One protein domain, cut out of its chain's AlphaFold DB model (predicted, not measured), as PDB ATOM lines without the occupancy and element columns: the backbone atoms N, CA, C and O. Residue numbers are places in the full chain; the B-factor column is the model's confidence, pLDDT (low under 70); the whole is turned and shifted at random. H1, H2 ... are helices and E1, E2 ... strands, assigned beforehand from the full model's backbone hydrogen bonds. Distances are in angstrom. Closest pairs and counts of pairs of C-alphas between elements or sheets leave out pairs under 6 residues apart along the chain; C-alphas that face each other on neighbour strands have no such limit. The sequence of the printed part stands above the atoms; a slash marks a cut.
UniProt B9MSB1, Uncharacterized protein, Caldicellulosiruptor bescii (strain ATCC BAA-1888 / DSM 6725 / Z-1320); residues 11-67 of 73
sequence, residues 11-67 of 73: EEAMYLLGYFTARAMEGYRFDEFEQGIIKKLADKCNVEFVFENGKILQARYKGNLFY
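AT A GLANCE: This is residues 11 to 67 of the 73 residues of an uncharacterized protein of Caldicellulosiruptor bescii (strain ATCC BAA-1888 / DSM 6725 / Z-1320) (UniProt B9MSB1). One antiparallel sheet of three strands, in the order E1 E2 E3, has H1 packed over one face and H2 on that face beside the strands; the other face is bare. The printed part has 57 residues, with H1 H2 E1 E2 E3 along the chain, mixed helices and strands. It is compact, radius of gyration of the C-alphas 10.2 A, and rounded, 24 by 21 by 15 A.

HOW THE PARTS SIT: In a meander, each strand the antiparallel neighbour of the one before, E2, residues 55 to 61, forms hairpins with E1, residues 47 to 52 (N 50 and O 58, 2.9 A), and E3, residues 64 to 66 (N 66 and O 59, 2.8 A). H1, residues 11 to 25, runs along E2 at 26 degrees on the local plane, height over the sheet 9.5 A; their closest C-alphas are Ala 24 and Ile 56, 5.9 A. H2, residues 32 to 45, touches H1 at a steep tilt of 47 degrees, opposite ways, closest C-alphas Ala 13 and Leu 41, 5.8 A. In both helices every O i to N i+4 pair is within hydrogen-bond range.

IN THESE COORDINATES: H1 spans 21.2 A from C-alpha 11 at (78.017, 122.652, 107.755), H2 19.9 A, E1 16.5 A, E2 18.2 A, and E3 6.1 A to C-alpha 66 at (79.734, 115.976, 96.444).

THE WHOLE: The C-alphas farthest apart, Glu 11 and Asn 53, are 29.2 A apart. The printed part has no cut and no long link; pLDDT is under 70 at residue 67.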
ATOM      1  N   GLU A  11      79.236 122.760 108.571       88.44
ATOM      2  CA  GLU A  11      78.017 122.652 107.755       88.44
ATOM      3  C   GLU A  11      77.815 123.872 106.855       88.44
ATOM      4  O   GLU A  11      77.580 123.708 105.661       88.44
ATOM      5  N   GLU A  12      78.002 125.086 107.377       89.50
ATOM      6  CA  GLU A  12      77.911 126.309 106.569       89.50
ATOM      7  C   GLU A  12      78.989 126.344 105.478       89.50
ATOM      8  O   GLU A  12      78.717 126.712 104.335       89.50
ATOM      9  N   ALA A  13      80.204 125.894 105.800       91.00
ATOM     10  CA  ALA A  13      81.269 125.752 104.814       91.00
ATOM     11  C   ALA A  13      80.914 124.714 103.730       91.00
ATOM     12  O   ALA A  13      81.148 124.972 102.549       91.00
ATOM     13  N   MET A  14      80.296 123.582 104.094       89.88
ATOM     14  CA  MET A  14      79.813 122.594 103.120       89.88
ATOM     15  C   MET A  14      78.703 123.160 102.229       89.88
ATOM     16  O   MET A  14      78.721 122.916 101.024       89.88
ATOM     17  N   TYR A  15      77.779 123.943 102.787       89.25
ATOM     18  CA  TYR A  15      76.723 124.598 102.017       89.25
ATOM     19  C   TYR A  15      77.301 125.578 100.983       89.25
ATOM     20  O   TYR A  15      76.944 125.528  99.805       89.25
ATOM     21  N   LEU A  16      78.259 126.419 101.394       90.44
ATOM     22  CA  LEU A  16      78.952 127.349 100.495       90.44
ATOM     23  C   LEU A  16      79.730 126.618  99.394       90.44
ATOM     24  O   LEU A  16      79.674 127.018  98.233       90.44
ATOM     25  N   LEU A  17      80.417 125.520  99.723       90.31
ATOM     26  CA  LEU A  17      81.086 124.685  98.721       90.31
ATOM     27  C   LEU A  17      80.110 124.082  97.710       90.31
ATOM     28  O   LEU A  17      80.437 124.019  96.525       90.31
ATOM     29  N   GLY A  18      78.921 123.662  98.153       87.62
ATOM     30  CA  GLY A  18      77.855 123.208  97.261       87.62
ATOM     31  C   GLY A  18      77.456 124.296  96.260       87.62
ATOM     32  O   GLY A  18      77.416 124.038  95.058       87.62
ATOM     33  N   TYR A  19      77.270 125.533  96.733       88.88
ATOM     34  CA  TYR A  19      76.980 126.685  95.874       88.88
ATOM     35  C   TYR A  19      78.081 126.937  94.830       88.88
ATOM     36  O   TYR A  19      77.786 127.056  93.642       88.88
ATOM     37  N   PHE A  20      79.355 126.965  95.237       87.44
ATOM     38  CA  PHE A  20      80.465 127.167  94.298       87.44
ATOM     39  C   PHE A  20      80.567 126.044  93.264       87.44
ATOM     40  O   PHE A  20      80.790 126.316  92.087       87.44
ATOM     41  N   THR A  21      80.355 124.796  93.688       84.56
ATOM     42  CA  THR A  21      80.368 123.635  92.789       84.56
ATOM     43  C   THR A  21      79.286 123.773  91.718       84.56
ATOM     44  O   THR A  21      79.597 123.674  90.533       84.56
ATOM     45  N   ALA A  22      78.050 124.110  92.107       84.94
ATOM     46  CA  ALA A  22      76.942 124.316  91.171       84.94
ATOM     47  C   ALA A  22      77.229 125.442  90.159       84.94
ATOM     48  O   ALA A  22      77.063 125.260  88.955       84.94
ATOM     49  N   ARG A  23      77.753 126.586  90.619       87.44
ATOM     50  CA  ARG A  23      78.128 127.704  89.733       87.44
ATOM     51  C   ARG A  23      79.232 127.321  88.748       87.44
ATOM     52  O   ARG A  23      79.187 127.735  87.591       87.44
ATOM     53  N   ALA A  24      80.202 126.517  89.179       85.19
ATOM     54  CA  ALA A  24      81.248 126.010  88.294       85.19
ATOM     55  C   ALA A  24      80.674 125.128  87.174       85.19
ATOM     56  O   ALA A  24      81.078 125.263  86.018       85.19
ATOM     57  N   MET A  25      79.706 124.266  87.512       81.38
ATOM     58  CA  MET A  25      79.013 123.390  86.559       81.38
ATOM     59  C   MET A  25      78.188 124.181  85.532       81.38
ATOM     60  O   MET A  25      78.103 123.781  84.376       81.38
ATOM     61  N   GLU A  26      77.667 125.351  85.910       85.19
ATOM     62  CA  GLU A  26      77.027 126.313  84.994       85.19
ATOM     63  C   GLU A  26      78.033 127.075  84.103       85.19
ATOM     64  O   GLU A  26      77.649 127.913  83.287       85.19
ATOM     65  N   GLY A  27      79.335 126.802  84.237       83.94
ATOM     66  CA  GLY A  27      80.397 127.407  83.434       83.94
ATOM     67  C   GLY A  27      80.964 128.710  83.998       83.94
ATOM     68  O   GLY A  27      81.758 129.362  83.310       83.94
ATOM     69  N   TYR A  28      80.603 129.089  85.230       86.19
ATOM     70  CA  TYR A  28      81.213 130.232  85.906       86.19
ATOM     71  C   TYR A  28      82.721 130.014  86.077       86.19
ATOM     72  O   TYR A  28      83.178 128.930  86.445       86.19
ATOM     73  N   ARG A  29      83.503 131.062  85.810       86.69
ATOM     74  CA  ARG A  29      84.956 131.058  85.995       86.69
ATOM     75  C   ARG A  29      85.294 131.869  87.233       86.69
ATOM     76  O   ARG A  29      85.062 133.071  87.238       86.69
ATOM     77  N   PHE A  30      85.856 131.200  88.231       86.38
ATOM     78  CA  PHE A  30      86.312 131.843  89.455       86.38
ATOM     79  C   PHE A  30      87.647 132.543  89.235       86.38
ATOM     80  O   PHE A  30      88.558 131.955  88.640       86.38
ATOM     81  N   ASP A  31      87.773 133.763  89.741       89.00
ATOM     82  CA  ASP A  31      89.059 134.450  89.798       89.00
ATOM     83  C   ASP A  31      89.996 133.826  90.857       89.00
ATOM     84  O   ASP A  31      89.624 132.913  91.599       89.00
ATOM     85  N   GLU A  32      91.248 134.284  90.922       87.75
ATOM     86  CA  GLU A  32      92.244 133.741  91.860       87.75
ATOM     87  C   GLU A  32      91.833 133.900  93.333       87.75
ATOM     88  O   GLU A  32      92.146 133.049  94.173       87.75
ATOM     89  N   PHE A  33      91.118 134.978  93.660       89.56
ATOM     90  CA  PHE A  33      90.670 135.252  95.018       89.56
ATOM     91  C   PHE A  33      89.547 134.291  95.423       89.56
ATOM     92  O   PHE A  33      89.619 133.662  96.485       89.56
ATOM     93  N   GLU A  34      88.551 134.114  94.557       90.31
ATOM     94  CA  GLU A  34      87.460 133.158  94.725       90.31
ATOM     95  C   GLU A  34      87.987 131.716  94.800       90.31
ATOM     96  O   GLU A  34      87.605 130.968  95.702       90.31
ATOM     97  N   GLN A  35      88.938 131.334  93.938       87.06
ATOM     98  CA  GLN A  35      89.603 130.024  94.002       87.06
ATOM     99  C   GLN A  35      90.318 129.811  95.345       87.06
ATOM    100  O   GLN A  35      90.255 128.721  95.924       87.06
ATOM    101  N   GLY A  36      90.953 130.857  95.884       89.81
ATOM    102  CA  GLY A  36      91.563 130.831  97.211       89.81
ATOM    103  C   GLY A  36      90.551 130.597  98.340       89.81
ATOM    104  O   GLY A  36      90.859 129.885  99.300       89.81
ATOM    105  N   ILE A  37      89.341 131.154  98.234       90.44
ATOM    106  CA  ILE A  37      88.242 130.901  99.180       90.44
ATOM    107  C   ILE A  37      87.755 129.456  99.057       90.44
ATOM    108  O   ILE A  37      87.663 128.760 100.071       90.44
ATOM    109  N   ILE A  38      87.494 128.990  97.832       90.38
ATOM    110  CA  ILE A  38      87.013 127.629  97.561       90.38
ATOM    111  C   ILE A  38      87.990 126.602  98.135       90.38
ATOM    112  O   ILE A  38      87.564 125.704  98.857       90.38
ATOM    113  N   LYS A  39      89.300 126.777  97.913       90.31
ATOM    114  CA  LYS A  39      90.333 125.881  98.453       90.31
ATOM    115  C   LYS A  39      90.313 125.815  99.983       90.31
ATOM    116  O   LYS A  39      90.312 124.728 100.546       90.31
ATOM    117  N   LYS A  40      90.218 126.962 100.665       91.62
ATOM    118  CA  LYS A  40      90.157 127.008 102.141       91.62
ATOM    119  C   LYS A  40      88.929 126.297 102.699       91.62
ATOM    120  O   LYS A  40      89.019 125.617 103.719       91.62
ATOM    121  N   LEU A  41      87.776 126.479 102.056       91.69
ATOM    122  CA  LEU A  41      86.556 125.787 102.451       91.69
ATOM    123  C   LEU A  41      86.681 124.280 102.191       91.69
ATOM    124  O   LEU A  41      86.319 123.489 103.058       91.69
ATOM    125  N   ALA A  42      87.242 123.887 101.043       90.94
ATOM    126  CA  ALA A  42      87.458 122.493 100.659       90.94
ATOM    127  C   ALA A  42      88.317 121.755 101.694       90.94
ATOM    128  O   ALA A  42      87.903 120.710 102.200       90.94
ATOM    129  N   ASP A  43      89.436 122.368 102.091       91.50
ATOM    130  CA  ASP A  43      90.339 121.863 103.128       91.50
ATOM    131  C   ASP A  43      89.613 121.723 104.478       91.50
ATOM    132  O   ASP A  43      89.710 120.693 105.142       91.50
ATOM    133  N   LYS A  44      88.807 122.721 104.873       90.81
ATOM    134  CA  LYS A  44      88.014 122.671 106.117       90.81
ATOM    135  C   LYS A  44      86.973 121.545 106.111       90.81
ATOM    136  O   LYS A  44      86.650 120.987 107.163       90.81
ATOM    137  N   CYS A  45      86.413 121.228 104.948       91.06
ATOM    138  CA  CYS A  45      85.340 120.247 104.808       91.06
ATOM    139  C   CYS A  45      85.829 118.836 104.440       91.06
ATOM    140  O   CYS A  45      85.013 117.909 104.510       91.06
ATOM    141  N   ASN A  46      87.119 118.666 104.117       92.06
ATOM    142  CA  ASN A  46      87.705 117.478 103.484       92.06
ATOM    143  C   ASN A  46      86.992 117.112 102.169       92.06
ATOM    144  O   ASN A  46      86.560 115.973 101.976       92.06
ATOM    145  N   VAL A  47      86.809 118.112 101.305       91.50
ATOM    146  CA  VAL A  47      86.216 117.967  99.969       91.50
ATOM    147  C   VAL A  47      87.319 118.084  98.923       91.50
ATOM    148  O   VAL A  47      88.109 119.022  98.948       91.50
ATOM    149  N   GLU A  48      87.358 117.148  97.987       89.56
ATOM    150  CA  GLU A  48      88.320 117.121  96.887       89.56
ATOM    151  C   GLU A  48      87.678 117.697  95.628       89.56
ATOM    152  O   GLU A  48      86.605 117.257  95.222       89.56
ATOM    153  N   PHE A  49      88.338 118.649  94.972       83.75
ATOM    154  CA  PHE A  49      87.912 119.156  93.669       83.75
ATOM    155  C   PHE A  49      88.744 118.527  92.556       83.75
ATOM    156  O   PHE A  49      89.974 118.516  92.612       83.75
ATOM    157  N   VAL A  50      88.067 118.036  91.522       82.25
ATOM    158  CA  VAL A  50      88.698 117.569  90.288       82.25
ATOM    159  C   VAL A  50      88.605 118.686  89.265       82.25
ATOM    160  O   VAL A  50      87.512 119.172  88.967       82.25
ATOM    161  N   PHE A  51      89.757 119.077  88.728       76.75
ATOM    162  CA  PHE A  51      89.861 120.120  87.719       76.75
ATOM    163  C   PHE A  51      90.176 119.518  86.355       76.75
ATOM    164  O   PHE A  51      91.036 118.648  86.237       76.75
ATOM    165  N   GLU A  52      89.531 120.040  85.321       76.06
ATOM    166  CA  GLU A  52      89.837 119.743  83.927       76.06
ATOM    167  C   GLU A  52      89.934 121.064  83.159       76.06
ATOM    168  O   GLU A  52      89.026 121.895  83.206       76.06
ATOM    169  N   ASN A  53      91.068 121.302  82.491       80.25
ATOM    170  CA  ASN A  53      91.328 122.534  81.734       80.25
ATOM    171  C   ASN A  53      91.077 123.830  82.540       80.25
ATOM    172  O   ASN A  53      90.520 124.801  82.029       80.25
ATOM    173  N   GLY A  54      91.456 123.831  83.824       71.31
ATOM    174  CA  GLY A  54      91.282 124.977  84.724       71.31
ATOM    175  C   GLY A  54      89.843 125.213  85.201       71.31
ATOM    176  O   GLY A  54      89.573 126.236  85.821       71.31
ATOM    177  N   LYS A  55      88.918 124.286  84.929       72.25
ATOM    178  CA  LYS A  55      87.533 124.324  85.413       72.25
ATOM    179  C   LYS A  55      87.301 123.227  86.439       72.25
ATOM    180  O   LYS A  55      87.849 122.138  86.303       72.25
ATOM    181  N   ILE A  56      86.467 123.497  87.438       76.94
ATOM    182  CA  ILE A  56      85.972 122.456  88.341       76.94
ATOM    183  C   ILE A  56      85.027 121.556  87.540       76.94
ATOM    184  O   ILE A  56      84.019 122.031  87.026       76.94
ATOM    185  N   LEU A  57      85.361 120.271  87.444       77.69
ATOM    186  CA  LEU A  57      84.531 119.258  86.793       77.69
ATOM    187  C   LEU A  57      83.571 118.606  87.796       77.69
ATOM    188  O   LEU A  57      82.396 118.413  87.512       77.69
ATOM    189  N   GLN A  58      84.086 118.251  88.974       81.31
ATOM    190  CA  GLN A  58      83.327 117.591  90.036       81.31
ATOM    191  C   GLN A  58      83.996 117.829  91.391       81.31
ATOM    192  O   GLN A  58      85.212 118.021  91.470       81.31
ATOM    193  N   ALA A  59      83.209 117.747  92.458       87.38
ATOM    194  CA  ALA A  59      83.695 117.707  93.828       87.38
ATOM    195  C   ALA A  59      83.415 116.329  94.445       87.38
ATOM    196  O   ALA A  59      82.453 115.655  94.065       87.38
ATOM    197  N   ARG A  60      84.238 115.886  95.398       89.12
ATOM    198  CA  ARG A  60      84.087 114.605  96.098       89.12
ATOM    199  C   ARG A  60      84.220 114.771  97.603       89.12
ATOM    200  O   ARG A  60      85.086 115.485  98.086       89.12
ATOM    201  N   TYR A  61      83.386 114.065  98.355       89.38
ATOM    202  CA  TYR A  61      83.441 113.995  99.810       89.38
ATOM    203  C   TYR A  61      83.424 112.531 100.239       89.38
ATOM    204  O   TYR A  61      82.496 111.788  99.915       89.38
ATOM    205  N   LYS A  62      84.469 112.101 100.961       87.88
ATOM    206  CA  LYS A  62      84.656 110.695 101.375       87.88
ATOM    207  C   LYS A  62      84.521 109.708 100.201       87.88
ATOM    208  O   LYS A  62      83.851 108.688 100.319       87.88
ATOM    209  N   GLY A  63      85.094 110.057  99.049       84.25
ATOM    210  CA  GLY A  63      85.046 109.242  97.831       84.25
ATOM    211  C   GLY A  63      83.729 109.284  97.046       84.25
ATOM    212  O   GLY A  63      83.688 108.766  95.935       84.25
ATOM    213  N   ASN A  64      82.680 109.931  97.563       83.44
ATOM    214  CA  ASN A  64      81.395 110.080  96.876       83.44
ATOM    215  C   ASN A  64      81.307 111.431  96.170       83.44
ATOM    216  O   ASN A  64      81.895 112.403  96.643       83.44
ATOM    217  N   LEU A  65      80.547 111.509  95.075       83.56
ATOM    218  CA  LEU A  65      80.254 112.783  94.415       83.56
ATOM    219  C   LEU A  65      79.579 113.743  95.402       83.56
ATOM    220  O   LEU A  65      78.568 113.422  96.023       83.56
ATOM    221  N   PHE A  66      80.181 114.914  95.559       80.00
ATOM    222  CA  PHE A  66      79.734 115.976  96.444       80.00
ATOM    223  C   PHE A  66      78.948 116.998  95.629       80.00
ATOM    224  O   PHE A  66      79.496 117.569  94.690       80.00
ATOM    225  N   TYR A  67      77.677 117.199  95.994       67.94
ATOM    226  CA  TYR A  67      76.729 118.085  95.307       67.94
ATOM    227  C   TYR A  67      76.770 117.934  93.782       67.94
ATOM    228  O   TYR A  67      77.253 118.792  93.051       67.94
TER     229      TYR A  67